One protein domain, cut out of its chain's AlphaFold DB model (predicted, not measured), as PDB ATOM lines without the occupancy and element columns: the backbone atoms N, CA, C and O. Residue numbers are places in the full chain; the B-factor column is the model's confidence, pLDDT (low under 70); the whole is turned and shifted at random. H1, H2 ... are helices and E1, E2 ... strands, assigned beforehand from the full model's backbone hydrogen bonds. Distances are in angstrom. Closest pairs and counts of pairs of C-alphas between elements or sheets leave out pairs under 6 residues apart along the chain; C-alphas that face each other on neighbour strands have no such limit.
ATOM      1  N   TRP A   2      44.163   2.094  11.663       51.00
ATOM      2  CA  TRP A   2      43.083   1.105  11.942       51.00
ATOM      3  C   TRP A   2      42.405   0.528  10.698       51.00
ATOM      4  O   TRP A   2      42.207  -0.671  10.600       51.00
ATOM      5  N   LEU A   3      42.092   1.395   9.727       55.28
ATOM      6  CA  LEU A   3      41.623   0.949   8.413       55.28
ATOM      7  C   LEU A   3      42.669   0.067   7.726       55.28
ATOM      8  O   LEU A   3      42.279  -0.836   7.013       55.28
ATOM      9  N   TRP A   4      43.963   0.292   7.992       57.94
ATOM     10  CA  TRP A   4      45.016  -0.584   7.481       57.94
ATOM     11  C   TRP A   4      45.026  -1.942   8.179       57.94
ATOM     12  O   TRP A   4      45.432  -2.896   7.544       57.94
ATOM     13  N   ASP A   5      44.599  -2.061   9.439       76.94
ATOM     14  CA  ASP A   5      44.579  -3.353  10.137       76.94
ATOM     15  C   ASP A   5      43.422  -4.234   9.634       76.94
ATOM     16  O   ASP A   5      43.635  -5.405   9.339       76.94
ATOM     17  N   GLU A   6      42.223  -3.663   9.452       80.88
ATOM     18  CA  GLU A   6      41.085  -4.374   8.836       80.88
ATOM     19  C   GLU A   6      41.351  -4.679   7.355       80.88
ATOM     20  O   GLU A   6      41.118  -5.794   6.902       80.88
ATOM     21  N   GLU A   7      41.893  -3.717   6.604       86.88
ATOM     22  CA  GLU A   7      42.304  -3.918   5.211       86.88
ATOM     23  C   GLU A   7      43.364  -5.016   5.097       86.88
ATOM     24  O   GLU A   7      43.226  -5.893   4.255       86.88
ATOM     25  N   LYS A   8      44.381  -5.029   5.967       88.31
ATOM     26  CA  LYS A   8      45.390  -6.095   5.998       88.31
ATOM     27  C   LYS A   8      44.784  -7.453   6.314       88.31
ATOM     28  O   LYS A   8      45.187  -8.417   5.683       88.31
ATOM     29  N   ALA A   9      43.843  -7.538   7.254       88.19
ATOM     30  CA  ALA A   9      43.175  -8.798   7.572       88.19
ATOM     31  C   ALA A   9      42.378  -9.329   6.368       88.19
ATOM     32  O   ALA A   9      42.497 -10.498   6.015       88.19
ATOM     33  N   ILE A  10      41.651  -8.446   5.675       91.19
ATOM     34  CA  ILE A  10      40.932  -8.790   4.443       91.19
ATOM     35  C   ILE A  10      41.908  -9.213   3.338       91.19
ATOM     36  O   ILE A  10      41.687 -10.219   2.674       91.19
ATOM     37  N   LEU A  11      42.990  -8.460   3.125       92.88
ATOM     38  CA  LEU A  11      43.996  -8.778   2.109       92.88
ATOM     39  C   LEU A  11      44.727 -10.089   2.420       92.88
ATOM     40  O   LEU A  11      45.005 -10.845   1.497       92.88
ATOM     41  N   ALA A  12      44.996 -10.380   3.694       90.25
ATOM     42  CA  ALA A  12      45.580 -11.644   4.129       90.25
ATOM     43  C   ALA A  12      44.643 -12.823   3.835       90.25
ATOM     44  O   ALA A  12      45.098 -13.836   3.316       90.25
ATOM     45  N   TYR A  13      43.336 -12.664   4.081       92.88
ATOM     46  CA  TYR A  13      42.345 -13.656   3.664       92.88
ATOM     47  C   TYR A  13      42.342 -13.853   2.142       92.88
ATOM     48  O   TYR A  13      42.387 -14.977   1.658       92.88
ATOM     49  N   LEU A  14      42.322 -12.759   1.376       93.75
ATOM     50  CA  LEU A  14      42.274 -12.811  -0.089       93.75
ATOM     51  C   LEU A  14      43.552 -13.373  -0.729       93.75
ATOM     52  O   LEU A  14      43.487 -13.815  -1.874       93.75
ATOM     53  N   ALA A  15      44.686 -13.345  -0.027       95.50
ATOM     54  CA  ALA A  15      45.936 -13.919  -0.513       95.50
ATOM     55  C   ALA A  15      45.893 -15.456  -0.545       95.50
ATOM     56  O   ALA A  15      46.373 -16.050  -1.506       95.50
ATOM     57  N   GLU A  16      45.300 -16.092   0.474       93.50
ATOM     58  CA  GLU A  16      45.269 -17.557   0.627       93.50
ATOM     59  C   GLU A  16      43.924 -18.047   1.217       93.50
ATOM     60  O   GLU A  16      43.884 -18.597   2.321       93.50
ATOM     61  N   PRO A  17      42.792 -17.860   0.511       93.62
ATOM     62  CA  PRO A  17      41.459 -18.074   1.083       93.62
ATOM     63  C   PRO A  17      41.197 -19.531   1.481       93.62
ATOM     64  O   PRO A  17      40.619 -19.785   2.533       93.62
ATOM     65  N   GLU A  18      41.662 -20.493   0.680       94.75
ATOM     66  CA  GLU A  18      41.479 -21.927   0.941       94.75
ATOM     67  C   GLU A  18      42.206 -22.374   2.214       94.75
ATOM     68  O   GLU A  18      41.651 -23.125   3.015       94.75
ATOM     69  N   LEU A  19      43.426 -21.871   2.435       92.44
ATOM     70  CA  LEU A  19      44.204 -22.176   3.634       92.44
ATOM     71  C   LEU A  19      43.543 -21.582   4.883       92.44
ATOM     72  O   LEU A  19      43.445 -22.254   5.910       92.44
ATOM     73  N   GLN A  20      43.073 -20.336   4.793       89.69
ATOM     74  CA  GLN A  20      42.401 -19.650   5.900       89.69
ATOM     75  C   GLN A  20      41.064 -20.317   6.250       89.69
ATOM     76  O   GLN A  20      40.779 -20.528   7.431       89.69
ATOM     77  N   ASP A  21      40.275 -20.714   5.246       92.12
ATOM     78  CA  ASP A  21      39.023 -21.451   5.444       92.12
ATOM     79  C   ASP A  21      39.291 -22.841   6.057       92.12
ATOM     80  O   ASP A  21      38.633 -23.225   7.027       92.12
ATOM     81  N   ALA A  22      40.296 -23.577   5.564       93.19
ATOM     82  CA  ALA A  22      40.681 -24.879   6.117       93.19
ATOM     83  C   ALA A  22      41.144 -24.770   7.579       93.19
ATOM     84  O   ALA A  22      40.737 -25.570   8.424       93.19
ATOM     85  N   HIS A  23      41.942 -23.748   7.902       90.62
ATOM     86  CA  HIS A  23      42.357 -23.465   9.273       90.62
ATOM     87  C   HIS A  23      41.157 -23.134  10.170       90.62
ATOM     88  O   HIS A  23      41.045 -23.668  11.274       90.62
ATOM     89  N   ALA A  24      40.230 -22.294   9.702       90.69
ATOM     90  CA  ALA A  24      39.032 -21.945  10.458       90.69
ATOM     91  C   ALA A  24      38.144 -23.170  10.744       90.69
ATOM     92  O   ALA A  24      37.650 -23.311  11.864       90.69
ATOM     93  N   LEU A  25      37.986 -24.081   9.776       92.88
ATOM     94  CA  LEU A  25      37.244 -25.337   9.949       92.88
ATOM     95  C   LEU A  25      37.918 -26.281  10.956       92.88
ATOM     96  O   LEU A  25      37.237 -26.839  11.820       92.88
ATOM     97  N   ASP A  26      39.244 -26.426  10.895       94.12
ATOM     98  CA  ASP A  26      40.014 -27.198  11.879       94.12
ATOM     99  C   ASP A  26      39.831 -26.638  13.298       94.12
ATOM    100  O   ASP A  26      39.524 -27.388  14.227       94.12
ATOM    101  N   GLN A  27      39.938 -25.318  13.480       93.00
ATOM    102  CA  GLN A  27      39.714 -24.683  14.784       93.00
ATOM    103  C   GLN A  27      38.271 -24.860  15.272       93.00
ATOM    104  O   GLN A  27      38.045 -25.174  16.443       93.00
ATOM    105  N   MET A  28      37.293 -24.748  14.370       92.19
ATOM    106  CA  MET A  28      35.885 -24.954  14.698       92.19
ATOM    107  C   MET A  28      35.607 -26.390  15.161       92.19
ATOM    108  O   MET A  28      34.858 -26.576  16.121       92.19
ATOM    109  N   SER A  29      36.252 -27.396  14.558       93.62
ATOM    110  CA  SER A  29      36.153 -28.799  15.000       93.62
ATOM    111  C   SER A  29      36.656 -29.013  16.436       93.62
ATOM    112  O   SER A  29      36.195 -29.913  17.136       93.62
ATOM    113  N   LYS A  30      37.543 -28.127  16.906       95.50
ATOM    114  CA  LYS A  30      38.089 -28.085  18.272       95.50
ATOM    115  C   LYS A  30      37.267 -27.198  19.216       95.50
ATOM    116  O   LYS A  30      37.672 -26.973  20.353       95.50
ATOM    117  N   GLY A  31      36.126 -26.673  18.761       93.31
ATOM    118  CA  GLY A  31      35.262 -25.779  19.535       93.31
ATOM    119  C   GLY A  31      35.762 -24.333  19.629       93.31
ATOM    120  O   GLY A  31      35.263 -23.571  20.456       93.31
ATOM    121  N   ILE A  32      36.735 -23.937  18.801       91.25
ATOM    122  CA  ILE A  32      37.328 -22.594  18.795       91.25
ATOM    123  C   ILE A  32      36.788 -21.809  17.595       91.25
ATOM    124  O   ILE A  32      36.890 -22.240  16.451       91.25
ATOM    125  N   THR A  33      36.208 -20.632  17.844       87.75
ATOM    126  CA  THR A  33      35.754 -19.723  16.778       87.75
ATOM    127  C   THR A  33      36.865 -18.756  16.381       87.75
ATOM    128  O   THR A  33      37.369 -18.019  17.232       87.75
ATOM    129  N   THR A  34      37.181 -18.707  15.086       87.38
ATOM    130  CA  THR A  34      38.237 -17.859  14.513       87.38
ATOM    131  C   THR A  34      37.634 -16.775  13.621       87.38
ATOM    132  O   THR A  34      36.720 -17.037  12.842       87.38
ATOM    133  N   ASP A  35      38.147 -15.549  13.729       89.06
ATOM    134  CA  ASP A  35      37.737 -14.425  12.884       89.06
ATOM    135  C   ASP A  35      38.521 -14.463  11.557       89.06
ATOM    136  O   ASP A  35      39.713 -14.164  11.536       89.06
ATOM    137  N   THR A  36      37.868 -14.834  10.452       89.69
ATOM    138  CA  THR A  36      38.501 -14.994   9.123       89.69
ATOM    139  C   THR A  36      38.650 -13.688   8.346       89.69
ATOM    140  O   THR A  36      39.464 -13.607   7.433       89.69
ATOM    141  N   TYR A  37      37.849 -12.662   8.669       91.00
ATOM    142  CA  TYR A  37      37.748 -11.410   7.901       91.00
ATOM    143  C   TYR A  37      37.390 -11.604   6.421       91.00
ATOM    144  O   TYR A  37      37.561 -10.692   5.606       91.00
ATOM    145  N   ARG A  38      36.820 -12.768   6.084       92.50
ATOM    146  CA  ARG A  38      36.315 -13.094   4.754       92.50
ATOM    147  C   ARG A  38      35.293 -12.050   4.301       92.50
ATOM    148  O   ARG A  38      34.319 -11.810   5.016       92.50
ATOM    149  N   PRO A  39      35.437 -11.450   3.109       93.06
ATOM    150  CA  PRO A  39      34.375 -10.660   2.497       93.06
ATOM    151  C   PRO A  39      33.174 -11.539   2.119       93.06
ATOM    152  O   PRO A  39      33.291 -12.420   1.272       93.06
ATOM    153  N   CYS A  40      32.009 -11.280   2.712       92.25
ATOM    154  CA  CYS A  40      30.800 -12.085   2.486       92.25
ATOM    155  C   CYS A  40      29.830 -11.403   1.517       92.25
ATOM    156  O   CYS A  40      29.239 -12.039   0.649       92.25
ATOM    157  N   PHE A  41      29.643 -10.089   1.677       92.88
ATOM    158  CA  PHE A  41      28.663  -9.323   0.910       92.88
ATOM    159  C   PHE A  41      29.229  -7.973   0.496       92.88
ATOM    160  O   PHE A  41      29.873  -7.293   1.291       92.88
ATOM    161  N   ALA A  42      28.910  -7.543  -0.722       93.56
ATOM    162  CA  ALA A  42      29.192  -6.199  -1.205       93.56
ATOM    163  C   ALA A  42      27.880  -5.498  -1.571       93.56
ATOM    164  O   ALA A  42      27.046  -6.042  -2.292       93.56
ATOM    165  N   SER A  43      27.690  -4.274  -1.082       95.38
ATOM    166  CA  SER A  43      26.529  -3.447  -1.417       95.38
ATOM    167  C   SER A  43      26.956  -2.079  -1.931       95.38
ATOM    168  O   SER A  43      27.897  -1.468  -1.423       95.38
ATOM    169  N   LEU A  44      26.253  -1.583  -2.952       95.31
ATOM    170  CA  LEU A  44      26.472  -0.243  -3.487       95.31
ATOM    171  C   LEU A  44      25.621   0.772  -2.729       95.31
ATOM    172  O   LEU A  44      24.395   0.677  -2.669       95.31
ATOM    173  N   VAL A  45      26.276   1.792  -2.185       94.44
ATOM    174  CA  VAL A  45      25.631   2.885  -1.464       94.44
ATOM    175  C   VAL A  45      25.816   4.180  -2.241       94.44
ATOM    176  O   VAL A  45      26.879   4.799  -2.241       94.44
ATOM    177  N   CYS A  46      24.740   4.617  -2.885       93.94
ATOM    178  CA  CYS A  46      24.695   5.845  -3.667       93.94
ATOM    179  C   CYS A  46      24.272   7.035  -2.795       93.94
ATOM    180  O   CYS A  46      23.180   7.055  -2.226       93.94
ATOM    181  N   LYS A  47      25.115   8.069  -2.707       90.56
ATOM    182  CA  LYS A  47      24.838   9.299  -1.948       90.56
ATOM    183  C   LYS A  47      25.086  10.534  -2.797       90.56
ATOM    184  O   LYS A  47      26.134  10.676  -3.416       90.56
ATOM    185  N   LYS A  48      24.158  11.493  -2.768       89.56
ATOM    186  CA  LYS A  48      24.377  12.818  -3.363       89.56
ATOM    187  C   LYS A  48      25.029  13.744  -2.338       89.56
ATOM    188  O   LYS A  48      24.394  14.116  -1.355       89.56
ATOM    189  N   ILE A  49      26.286  14.118  -2.562       90.06
ATOM    190  CA  ILE A  49      27.085  14.954  -1.654       90.06
ATOM    191  C   ILE A  49      27.612  16.152  -2.435       90.06
ATOM    192  O   ILE A  49      28.260  15.983  -3.470       90.06
ATOM    193  N   ARG A  50      27.332  17.370  -1.946       87.25
ATOM    194  CA  ARG A  50      27.754  18.625  -2.604       87.25
ATOM    195  C   ARG A  50      27.377  18.668  -4.094       87.25
ATOM    196  O   ARG A  50      28.166  19.062  -4.947       87.25
ATOM    197  N   GLY A  51      26.172  18.197  -4.414       83.56
ATOM    198  CA  GLY A  51      25.633  18.174  -5.777       83.56
ATOM    199  C   GLY A  51      26.105  17.017  -6.665       83.56
ATOM    200  O   GLY A  51      25.478  16.794  -7.697       83.56
ATOM    201  N   ARG A  52      27.118  16.243  -6.262       90.50
ATOM    202  CA  ARG A  52      27.654  15.111  -7.036       90.50
ATOM    203  C   ARG A  52      27.149  13.776  -6.493       90.50
ATOM    204  O   ARG A  52      27.024  13.619  -5.278       90.50
ATOM    205  N   LEU A  53      26.864  12.827  -7.382       93.56
ATOM    206  CA  LEU A  53      26.610  11.441  -6.997       93.56
ATOM    207  C   LEU A  53      27.944  10.798  -6.604       93.56
ATOM    208  O   LEU A  53      28.918  10.890  -7.342       93.56
ATOM    209  N   ARG A  54      27.990  10.192  -5.422       94.94
ATOM    210  CA  ARG A  54      29.112   9.399  -4.930       94.94
ATOM    211  C   ARG A  54      28.614   7.986  -4.685       94.94
ATOM    212  O   ARG A  54      27.600   7.813  -4.008       94.94
ATOM    213  N   VAL A  55      29.321   7.014  -5.240       95.94
ATOM    214  CA  VAL A  55      29.019   5.592  -5.095       95.94
ATOM    215  C   VAL A  55      30.080   4.995  -4.186       95.94
ATOM    216  O   VAL A  55      31.270   5.196  -4.413       95.94
ATOM    217  N   TYR A  56      29.643   4.329  -3.125       95.25
ATOM    218  CA  TYR A  56      30.504   3.630  -2.178       95.25
ATOM    219  C   TYR A  56      30.225   2.135  -2.278       95.25
ATOM    220  O   TYR A  56      29.062   1.752  -2.395       95.25
ATOM    221  N   VAL A  57      31.260   1.305  -2.180       93.44
ATOM    222  CA  VAL A  57      31.099  -0.133  -1.939       93.44
ATOM    223  C   VAL A  57      31.205  -0.353  -0.435       93.44
ATOM    224  O   VAL A  57      32.188   0.044   0.186       93.44
ATOM    225  N   HIS A  58      30.167  -0.918   0.167       92.75
ATOM    226  CA  HIS A  58      30.190  -1.390   1.544       92.75
ATOM    227  C   HIS A  58      30.399  -2.900   1.524       92.75
ATOM    228  O   HIS A  58      29.533  -3.625   1.036       92.75
ATOM    229  N   ILE A  59      31.540  -3.336   2.051       90.19
ATOM    230  CA  ILE A  59      31.895  -4.746   2.182       90.19
ATOM    231  C   ILE A  59      31.575  -5.176   3.614       90.19
ATOM    232  O   ILE A  59      32.030  -4.546   4.568       90.19
ATOM    233  N   THR A  60      30.764  -6.218   3.753       91.50
ATOM    234  CA  THR A  60      30.537  -6.911   5.021       91.50
ATOM    235  C   THR A  60      31.527  -8.056   5.108       91.50
ATOM    236  O   THR A  60      31.620  -8.850   4.171       91.50
ATOM    237  N   VAL A  61      32.237  -8.129   6.228       91.56
ATOM    238  CA  VAL A  61      33.252  -9.146   6.493       91.56
ATOM    239  C   VAL A  61      32.858  -9.998   7.690       91.56
ATOM    240  O   VAL A  61      32.182  -9.512   8.600       91.56
ATOM    241  N   GLU A  62      33.271 -11.258   7.673       90.19
ATOM    242  CA  GLU A  62      33.172 -12.169   8.811       90.19
ATOM    243  C   GLU A  62      34.106 -11.763   9.957       90.19
ATOM    244  O   GLU A  62      35.159 -11.163   9.755       90.19
ATOM    245  N   GLY A  63      33.724 -12.136  11.176       88.00
ATOM    246  CA  GLY A  63      34.535 -11.948  12.373       88.00
ATOM    247  C   GLY A  63      34.220 -10.692  13.189       88.00
ATOM    248  O   GLY A  63      33.320  -9.897  12.893       88.00
ATOM    249  N   LYS A  64      34.940 -10.544  14.299       85.69
ATOM    250  CA  LYS A  64      34.796  -9.426  15.232       85.69
ATOM    251  C   LYS A  64      35.449  -8.160  14.687       85.69
ATOM    252  O   LYS A  64      36.536  -8.173  14.126       85.69
ATOM    253  N   ALA A  65      34.799  -7.024  14.933       83.25
ATOM    254  CA  ALA A  65      35.360  -5.724  14.583       83.25
ATOM    255  C   ALA A  65      36.681  -5.471  15.332       83.25
ATOM    256  O   ALA A  65      36.747  -5.619  16.559       83.25
ATOM    257  N   ILE A  66      37.708  -5.012  14.611       83.25
ATOM    258  CA  ILE A  66      39.015  -4.727  15.203       83.25
ATOM    259  C   ILE A  66      38.905  -3.486  16.096       83.25
ATOM    260  O   ILE A  66      38.453  -2.407  15.696       83.25
ATOM    261  N   SER A  67      39.327  -3.631  17.353       80.56
ATOM    262  CA  SER A  67      39.295  -2.533  18.320       80.56
ATOM    263  C   SER A  67      40.228  -1.402  17.892       80.56
ATOM    264  O   SER A  67      41.424  -1.598  17.694       80.56
ATOM    265  N   LYS A  68      39.693  -0.181  17.803       82.81
ATOM    266  CA  LYS A  68      40.481   1.013  17.462       82.81
ATOM    267  C   LYS A  68      41.489   1.303  18.570       82.81
ATOM    268  O   LYS A  68      41.077   1.470  19.719       82.81
ATOM    269  N   ARG A  69      42.770   1.453  18.233       83.75
ATOM    270  CA  ARG A  69      43.825   1.831  19.189       83.75
ATOM    271  C   ARG A  69      44.320   3.262  18.924       83.75
ATOM    272  O   ARG A  69      43.706   4.014  18.157       83.75
ATOM    273  N   ARG A  70      45.362   3.697  19.620       83.94
ATOM    274  CA  ARG A  70      46.097   4.956  19.414       83.94
ATOM    275  C   ARG A  70      47.473   4.652  18.816       83.94
ATOM    276  O   ARG A  70      47.814   3.494  18.607       83.94
ATOM    277  N   LYS A  71      48.264   5.683  18.497       85.44
ATOM    278  CA  LYS A  71      49.597   5.476  17.899       85.44
ATOM    279  C   LYS A  71      50.554   4.674  18.786       85.44
ATOM    280  O   LYS A  71      51.397   3.970  18.257       85.44
ATOM    281  N   ASP A  72      50.364   4.748  20.094       86.69
ATOM    282  CA  ASP A  72      51.077   3.994  21.131       86.69
ATOM    283  C   ASP A  72      50.481   2.592  21.396       86.69
ATOM    284  O   ASP A  72      50.793   1.963  22.401       86.69
ATOM    285  N   ASN A  73      49.592   2.104  20.522       81.62
ATOM    286  CA  ASN A  73      48.903   0.814  20.626       81.62
ATOM    287  C   ASN A  73      47.914   0.666  21.807       81.62
ATOM    288  O   ASN A  73      47.322  -0.404  21.994       81.62
ATOM    289  N   THR A  74      47.643   1.731  22.567       85.50
ATOM    290  CA  THR A  74      46.629   1.714  23.637       85.50
ATOM    291  C   THR A  74      45.206   1.770  23.065       85.50
ATOM    292  O   THR A  74      44.989   2.413  22.031       85.50
ATOM    293  N   PRO A  75      44.197   1.112  23.674       84.44
ATOM    294  CA  PRO A  75      42.813   1.217  23.215       84.44
ATOM    295  C   PRO A  75      42.361   2.676  23.100       84.44
ATOM    296  O   PRO A  75      42.555   3.496  23.994       84.44
ATOM    297  N   ARG A  76      41.725   3.031  21.982       82.94
ATOM    298  CA  ARG A  76      41.232   4.401  21.777       82.94
ATOM    299  C   ARG A  76      40.095   4.737  22.736       82.94
ATOM    300  O   ARG A  76      39.937   5.899  23.113       82.94
ATOM    301  N   HIS A  77      39.304   3.727  23.076       83.38
ATOM    302  CA  HIS A  77      38.138   3.822  23.934       83.38
ATOM    303  C   HIS A  77      38.204   2.712  24.978       83.38
ATOM    304  O   HIS A  77      38.545   1.577  24.647       83.38
TER     305      HIS A  77
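AT A GLANCE: This is residues 2 to 77 of the 323 residues of an uncharacterized protein of uncultured Lachnospira sp (UniProt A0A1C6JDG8). A long, slender hairpin of two strands, E1 and E2, makes one end of an elongated model, and its tip, residues 48 to 53, sticks out. Near the base of the hairpin H1 forms a loose L-shaped corner with H2, which lies toward the other end, and a tail without a named element, residues 62 to 77, leads away from the base. The printed part has 76 residues with two named helices and two named strands, in the order H1, H2, E1, E2; the sheet, E1 - E2, is antiparallel and the class is mixed, helices and strands. The whole is loose, with a radius of gyration of the C-alphas of 16.2 A and spans of 53 by 32 by 21 A.

IN THESE COORDINATES: E1, residues 39 to 49, is 27.0 A long, and E2, residues 52 to 61, is 28.3 A long, ending at C-alpha 61 (33.252, -9.146, 6.493). H1, residues 2 to 15, is 19.7 A long and begins at C-alpha 2 (43.083, 1.105, 11.942). H2, residues 17 to 29, is 18.4 A long.

HOW THE PARTS SIT: E1 and E2 form a hairpin, antiparallel at 160 degrees, with N 45 and O 56 at 2.8 A and N 58 and O 43 at 2.8 A, within hydrogen-bond range. The closest C-alphas of H1 and E1, those of Ile 10 and Pro 39, are 7.1 A apart. H1 and H2 are close but not clearly touching, about perpendicular at 83 degrees; their closest C-alphas, those of Tyr 13 and Gln 20, are 6.4 A apart. H2 and E2 are apart. In H1 and H2 every O i to N i+4 pair is within hydrogen-bond range.

THE WHOLE: The two C-alphas farthest apart, those of Lys 30 and Gly 51, are 53.6 A apart. The printed part has no cut. The links H1 to H2 and E1 to E2 are tight, and H2 to E1 is short. The mean pLDDT of the printed part is 88.5; residues 2 to 4 are under 70.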